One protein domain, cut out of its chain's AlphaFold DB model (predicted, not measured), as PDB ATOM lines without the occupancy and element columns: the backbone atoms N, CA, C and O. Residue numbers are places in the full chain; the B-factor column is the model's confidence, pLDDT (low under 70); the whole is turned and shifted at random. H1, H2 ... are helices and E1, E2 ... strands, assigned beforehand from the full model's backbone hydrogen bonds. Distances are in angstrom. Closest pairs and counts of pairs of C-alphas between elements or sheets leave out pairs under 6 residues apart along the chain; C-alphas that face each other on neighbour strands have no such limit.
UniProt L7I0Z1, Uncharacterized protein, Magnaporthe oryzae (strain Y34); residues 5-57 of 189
ATOM      1  N   ARG A   5     121.530 171.588 143.247       90.31
ATOM      2  CA  ARG A   5     120.895 170.276 143.416       90.31
ATOM      3  C   ARG A   5     119.431 170.345 142.978       90.31
ATOM      4  O   ARG A   5     118.709 171.254 143.396       90.31
ATOM      5  N   ALA A   6     119.002 169.381 142.166       92.06
ATOM      6  CA  ALA A   6     117.617 169.289 141.724       92.06
ATOM      7  C   ALA A   6     116.676 169.181 142.936       92.06
ATOM      8  O   ALA A   6     117.005 168.577 143.958       92.06
ATOM      9  N   ARG A   7     115.490 169.791 142.848       88.75
ATOM     10  CA  ARG A   7     114.550 169.838 143.989       88.75
ATOM     11  C   ARG A   7     113.616 168.639 144.042       88.75
ATOM     12  O   ARG A   7     113.209 168.212 145.124       88.75
ATOM     13  N   LEU A   8     113.243 168.106 142.882       83.75
ATOM     14  CA  LEU A   8     112.305 166.994 142.800       83.75
ATOM     15  C   LEU A   8     112.908 165.763 143.486       83.75
ATOM     16  O   LEU A   8     114.019 165.356 143.164       83.75
ATOM     17  N   LYS A   9     112.178 165.191 144.455       86.50
ATOM     18  CA  LYS A   9     112.640 164.061 145.288       86.50
ATOM     19  C   LYS A   9     113.994 164.311 145.982       86.50
ATOM     20  O   LYS A   9     114.757 163.379 146.199       86.50
ATOM     21  N   GLY A  10     114.307 165.568 146.309       86.81
ATOM     22  CA  GLY A  10     115.590 165.935 146.921       86.81
ATOM     23  C   GLY A  10     116.788 165.849 145.972       86.81
ATOM     24  O   GLY A  10     117.922 165.978 146.425       86.81
ATOM     25  N   GLY A  11     116.534 165.641 144.677       91.19
ATOM     26  CA  GLY A  11     117.556 165.538 143.650       91.19
ATOM     27  C   GLY A  11     118.259 164.195 143.623       91.19
ATOM     28  O   GLY A  11     119.340 164.128 143.064       91.19
ATOM     29  N   ASP A  12     117.670 163.143 144.192       93.88
ATOM     30  CA  ASP A  12     118.233 161.798 144.131       93.88
ATOM     31  C   ASP A  12     117.309 160.826 143.391       93.88
ATOM     32  O   ASP A  12     116.076 160.887 143.478       93.88
ATOM     33  N   SER A  13     117.922 159.879 142.690       92.25
ATOM     34  CA  SER A  13     117.278 158.643 142.258       92.25
ATOM     35  C   SER A  13     118.069 157.441 142.748       92.25
ATOM     36  O   SER A  13     119.290 157.497 142.855       92.25
ATOM     37  N   PHE A  14     117.368 156.342 143.002       92.25
ATOM     38  CA  PHE A  14     117.953 155.130 143.558       92.25
ATOM     39  C   PHE A  14     117.940 154.025 142.503       92.25
ATOM     40  O   PHE A  14     116.895 153.748 141.912       92.25
ATOM     41  N   GLY A  15     119.112 153.450 142.245       88.12
ATOM     42  CA  GLY A  15     119.314 152.362 141.295       88.12
ATOM     43  C   GLY A  15     119.252 150.983 141.939       88.12
ATOM     44  O   GLY A  15     118.933 150.813 143.119       88.12
ATOM     45  N   PHE A  16     119.584 149.971 141.140       87.25
ATOM     46  CA  PHE A  16     119.805 148.616 141.641       87.25
ATOM     47  C   PHE A  16     121.066 148.600 142.536       87.25
ATOM     48  O   PHE A  16     121.938 149.445 142.387       87.25
ATOM     49  N   LEU A  17     121.164 147.675 143.499       88.12
ATOM     50  CA  LEU A  17     122.324 147.550 144.412       88.12
ATOM     51  C   LEU A  17     122.648 148.784 145.287       88.12
ATOM     52  O   LEU A  17     123.808 149.032 145.591       88.12
ATOM     53  N   GLN A  18     121.633 149.520 145.758       88.19
ATOM     54  CA  GLN A  18     121.804 150.693 146.645       88.19
ATOM     55  C   GLN A  18     122.574 151.866 146.013       88.19
ATOM     56  O   GLN A  18     123.043 152.762 146.717       88.19
ATOM     57  N   GLU A  19     122.671 151.904 144.685       91.69
ATOM     58  CA  GLU A  19     123.209 153.061 143.982       91.69
ATOM     59  C   GLU A  19     122.327 154.287 144.230       91.69
ATOM     60  O   GLU A  19     121.099 154.227 144.132       91.69
ATOM     61  N   THR A  20     122.959 155.414 144.544       90.75
ATOM     62  CA  THR A  20     122.293 156.714 144.645       90.75
ATOM     63  C   THR A  20     122.887 157.631 143.591       90.75
ATOM     64  O   THR A  20     124.093 157.869 143.576       90.75
ATOM     65  N   PHE A  21     122.035 158.147 142.714       89.88
ATOM     66  CA  PHE A  21     122.397 159.125 141.698       89.88
ATOM     67  C   PHE A  21     121.866 160.481 142.130       89.88
ATOM     68  O   PHE A  21     120.654 160.636 142.283       89.88
ATOM     69  N   SER A  22     122.758 161.450 142.301       90.50
ATOM     70  CA  SER A  22     122.377 162.834 142.561       90.50
ATOM     71  C   SER A  22     122.308 163.630 141.264       90.50
ATOM     72  O   SER A  22     123.167 163.517 140.390       90.50
ATOM     73  N   TRP A  23     121.276 164.453 141.159       90.31
ATOM     74  CA  TRP A  23     120.951 165.265 140.002       90.31
ATOM     75  C   TRP A  23     121.208 166.736 140.306       90.31
ATOM     76  O   TRP A  23     120.824 167.258 141.360       90.31
ATOM     77  N   TRP A  24     121.822 167.413 139.340       87.81
ATOM     78  CA  TRP A  24     122.057 168.848 139.373       87.81
ATOM     79  C   TRP A  24     121.431 169.507 138.155       87.81
ATOM     80  O   TRP A  24     121.465 168.975 137.049       87.81
ATOM     81  N   GLU A  25     120.875 170.687 138.379       88.12
ATOM     82  CA  GLU A  25     120.184 171.489 137.384       88.12
ATOM     83  C   GLU A  25     120.819 172.872 137.334       88.12
ATOM     84  O   GLU A  25     121.199 173.456 138.355       88.12
ATOM     85  N   PHE A  26     120.914 173.415 136.129       86.31
ATOM     86  CA  PHE A  26     121.354 174.777 135.913       86.31
ATOM     87  C   PHE A  26     120.455 175.460 134.891       86.31
ATOM     88  O   PHE A  26     119.862 174.819 134.025       86.31
ATOM     89  N   SER A  27     120.360 176.780 134.996       83.75
ATOM     90  CA  SER A  27     119.661 177.612 134.026       83.75
ATOM     91  C   SER A  27     120.486 178.863 133.787       83.75
ATOM     92  O   SER A  27     121.018 179.455 134.727       83.75
ATOM     93  N   THR A  28     120.636 179.233 132.523       82.12
ATOM     94  CA  THR A  28     121.319 180.456 132.118       82.12
ATOM     95  C   THR A  28     120.585 181.050 130.932       82.12
ATOM     96  O   THR A  28     120.049 180.319 130.099       82.12
ATOM     97  N   GLN A  29     120.559 182.374 130.866       80.44
ATOM     98  CA  GLN A  29     120.139 183.098 129.673       80.44
ATOM     99  C   GLN A  29     121.381 183.383 128.832       80.44
ATOM    100  O   GLN A  29     122.456 183.634 129.380       80.44
ATOM    101  N   ILE A  30     121.239 183.268 127.516       77.75
ATOM    102  CA  ILE A  30     122.294 183.520 126.536       77.75
ATOM    103  C   ILE A  30     121.678 184.419 125.470       77.75
ATOM    104  O   ILE A  30     120.524 184.218 125.085       77.75
ATOM    105  N   ASP A  31     122.433 185.415 125.022       74.12
ATOM    106  CA  ASP A  31     121.970 186.334 123.990       74.12
ATOM    107  C   ASP A  31     121.832 185.607 122.647       74.12
ATOM    108  O   ASP A  31     122.769 184.963 122.173       74.12
ATOM    109  N   ALA A  32     120.666 185.748 122.015       65.12
ATOM    110  CA  ALA A  32     120.332 185.093 120.750       65.12
ATOM    111  C   ALA A  32     121.374 185.294 119.621       65.12
ATOM    112  O   ALA A  32     121.750 184.298 119.010       65.12
ATOM    113  N   PRO A  33     121.927 186.502 119.367       62.28
ATOM    114  CA  PRO A  33     122.925 186.674 118.306       62.28
ATOM    115  C   PRO A  33     124.312 186.095 118.642       62.28
ATOM    116  O   PRO A  33     125.154 185.996 117.754       62.28
ATOM    117  N   ALA A  34     124.570 185.718 119.901       57.03
ATOM    118  CA  ALA A  34     125.811 185.061 120.321       57.03
ATOM    119  C   ALA A  34     125.715 183.524 120.284       57.03
ATOM    120  O   ALA A  34     126.727 182.834 120.413       57.03
ATOM    121  N   ALA A  35     124.508 182.979 120.133       55.88
ATOM    122  CA  ALA A  35     124.254 181.554 120.183       55.88
ATOM    123  C   ALA A  35     124.342 180.974 118.771       55.88
ATOM    124  O   ALA A  35     123.439 181.159 117.970       55.88
ATOM    125  N   ALA A  36     125.440 180.291 118.467       61.44
ATOM    126  CA  ALA A  36     125.406 179.020 117.752       61.44
ATOM    127  C   ALA A  36     125.777 177.973 118.803       61.44
ATOM    128  O   ALA A  36     126.954 177.704 119.049       61.44
ATOM    129  N   MET A  37     124.784 177.506 119.565       69.50
ATOM    130  CA  MET A  37     125.039 176.594 120.680       69.50
ATOM    131  C   MET A  37     125.278 175.174 120.167       69.50
ATOM    132  O   MET A  37     124.365 174.359 120.099       69.50
ATOM    133  N   GLU A  38     126.534 174.862 119.856       69.69
ATOM    134  CA  GLU A  38     126.947 173.521 119.413       69.69
ATOM    135  C   GLU A  38     127.190 172.553 120.586       69.69
ATOM    136  O   GLU A  38     127.234 171.333 120.418       69.69
ATOM    137  N   GLY A  39     127.318 173.077 121.810       76.62
ATOM    138  CA  GLY A  39     127.449 172.273 123.019       76.62
ATOM    139  C   GLY A  39     127.838 173.072 124.258       76.62
ATOM    140  O   GLY A  39     127.826 174.299 124.273       76.62
ATOM    141  N   PHE A  40     128.176 172.351 125.324       79.50
ATOM    142  CA  PHE A  40     128.690 172.918 126.569       79.50
ATOM    143  C   PHE A  40     129.661 171.942 127.234       79.50
ATOM    144  O   PHE A  40     129.604 170.731 127.010       79.50
ATOM    145  N   THR A  41     130.543 172.475 128.073       84.38
ATOM    146  CA  THR A  41     131.429 171.689 128.935       84.38
ATOM    147  C   THR A  41     130.937 171.779 130.373       84.38
ATOM    148  O   THR A  41     130.655 172.866 130.876       84.38
ATOM    149  N   ILE A  42     130.846 170.634 131.042       83.38
ATOM    150  CA  ILE A  42     130.561 170.530 132.469       83.38
ATOM    151  C   ILE A  42     131.897 170.399 133.191       83.38
ATOM    152  O   ILE A  42     132.663 169.475 132.923       83.38
ATOM    153  N   GLU A  43     132.170 171.302 134.126       88.31
ATOM    154  CA  GLU A  43     133.304 171.179 135.039       88.31
ATOM    155  C   GLU A  43     132.801 170.706 136.402       88.31
ATOM    156  O   GLU A  43     132.051 171.406 137.080       88.31
ATOM    157  N   MET A  44     133.207 169.504 136.804       85.81
ATOM    158  CA  MET A  44     132.875 168.919 138.096       85.81
ATOM    159  C   MET A  44     134.101 168.962 138.998       85.81
ATOM    160  O   MET A  44     135.134 168.369 138.689       85.81
ATOM    161  N   LYS A  45     133.990 169.665 140.126       87.00
ATOM    162  CA  LYS A  45     135.061 169.776 141.116       87.00
ATOM    163  C   LYS A  45     134.733 168.945 142.350       87.00
ATOM    164  O   LYS A  45     133.754 169.210 143.040       87.00
ATOM    165  N   THR A  46     135.596 167.990 142.674       85.00
ATOM    166  CA  THR A  46     135.497 167.208 143.908       85.00
ATOM    167  C   THR A  46     136.095 168.011 145.054       85.00
ATOM    168  O   THR A  46     137.314 168.094 145.193       85.00
ATOM    169  N   THR A  47     135.251 168.609 145.899       81.25
ATOM    170  CA  THR A  47     135.683 169.519 146.978       81.25
ATOM    171  C   THR A  47     136.721 168.900 147.915       81.25
ATOM    172  O   THR A  47     137.660 169.582 148.312       81.25
ATOM    173  N   ALA A  48     136.596 167.605 148.227       82.62
ATOM    174  CA  ALA A  48     137.491 166.909 149.153       82.62
ATOM    175  C   ALA A  48     138.928 166.733 148.625       82.62
ATOM    176  O   ALA A  48     139.870 166.742 149.408       82.62
ATOM    177  N   THR A  49     139.102 166.563 147.311       88.88
ATOM    178  CA  THR A  49     140.415 166.302 146.688       88.88
ATOM    179  C   THR A  49     140.929 167.479 145.865       88.88
ATOM    180  O   THR A  49     142.075 167.473 145.426       88.88
ATOM    181  N   GLY A  50     140.078 168.474 145.607       88.25
ATOM    182  CA  GLY A  50     140.357 169.577 144.694       88.25
ATOM    183  C   GLY A  50     140.418 169.172 143.218       88.25
ATOM    184  O   GLY A  50     140.652 170.041 142.379       88.25
ATOM    185  N   GLN A  51     140.202 167.894 142.883       90.19
ATOM    186  CA  GLN A  51     140.255 167.418 141.502       90.19
ATOM    187  C   GLN A  51     139.121 168.018 140.672       90.19
ATOM    188  O   GLN A  51     137.983 168.104 141.130       90.19
ATOM    189  N   VAL A  52     139.445 168.403 139.438       90.81
ATOM    190  CA  VAL A  52     138.493 168.924 138.456       90.81
ATOM    191  C   VAL A  52     138.415 167.947 137.293       90.81
ATOM    192  O   VAL A  52     139.425 167.651 136.655       90.81
ATOM    193  N   GLN A  53     137.211 167.472 137.006       88.94
ATOM    194  CA  GLN A  53     136.890 166.682 135.828       88.94
ATOM    195  C   GLN A  53     136.118 167.554 134.839       88.94
ATOM    196  O   GLN A  53     135.170 168.237 135.222       88.94
ATOM    197  N   LYS A  54     136.506 167.515 133.562       87.69
ATOM    198  CA  LYS A  54     135.762 168.167 132.479       87.69
ATOM    199  C   LYS A  54     135.028 167.114 131.658       87.69
ATOM    200  O   LYS A  54     135.642 166.140 131.227       87.69
ATOM    201  N   LEU A  55     133.733 167.314 131.452       82.88
ATOM    202  CA  LEU A  55     132.872 166.470 130.627       82.88
ATOM    203  C   LEU A  55     132.342 167.318 129.470       82.88
ATOM    204  O   LEU A  55     131.815 168.405 129.689       82.88
ATOM    205  N   ASP A  56     132.494 166.845 128.242       81.69
ATOM    206  CA  ASP A  56     132.155 167.604 127.038       81.69
ATOM    207  C   ASP A  56     130.872 167.067 126.378       81.69
ATOM    208  O   ASP A  56     130.777 165.870 126.098       81.69
ATOM    209  N   ASN A  57     129.897 167.954 126.120       76.81
ATOM    210  CA  ASN A  57     128.585 167.641 125.537       76.81
ATOM    211  C   ASN A  57     128.443 167.968 124.021       76.81
ATOM    212  O   ASN A  57     127.391 167.722 123.451       76.81
TER     213      ASN A  57
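AT A GLANCE: This is residues 5 to 57 of the 189 residues of an uncharacterized protein of Magnaporthe oryzae (strain Y34) (UniProt L7I0Z1). With little regular structure, the domain is two small strand hairpins set apart, E1-E2 with the short helix H1 and E3-E4, joined by a long loop whose residues 27 to 37 stick out. The printed part has 53 residues, 20 in named elements, mostly strand, in the order H1, E1, E2, E3, E4; both two-stranded sheets are antiparallel. It is only just extended, close to loose, with a radius of gyration of the C-alphas of 15.1 A, and spans 46 by 28 by 18 A.

IN THESE COORDINATES: H1, residues 8 to 11, begins at C-alpha 8 (112.305, 166.994, 142.800) and measures 5.5 A. E1, residues 12 to 14, measures 6.7 A, and E2, residues 20 to 22, 6.5 A. E3, residues 41 to 45, measures 12.9 A; E4, residues 52 to 56, measures 13.1 A and ends at C-alpha 56 (132.155, 167.604, 127.038).

HOW THE PARTS SIT: H1, too short for an O i to N i+4 pair, has its 1 O i to N i+3 pair within hydrogen-bond range. The closest C-alphas of H1 and E2 are those of Gly 11 and Ser 22, 5.6 A. Hairpin E1 and E2 has N 13 and O 21 within hydrogen-bond range at 2.9 A. E2 and E3 are apart. Hairpin E3 and E4 has N 42 and O 55 within hydrogen-bond range at 2.8 A.

THE WHOLE: The C-alphas farthest apart, of Leu 17 and Pro 33, are 47.0 A apart. The printed part has no cut. The link E2 to E3 is long, 18 residues; pLDDT is under 70 at residues 32 to 38.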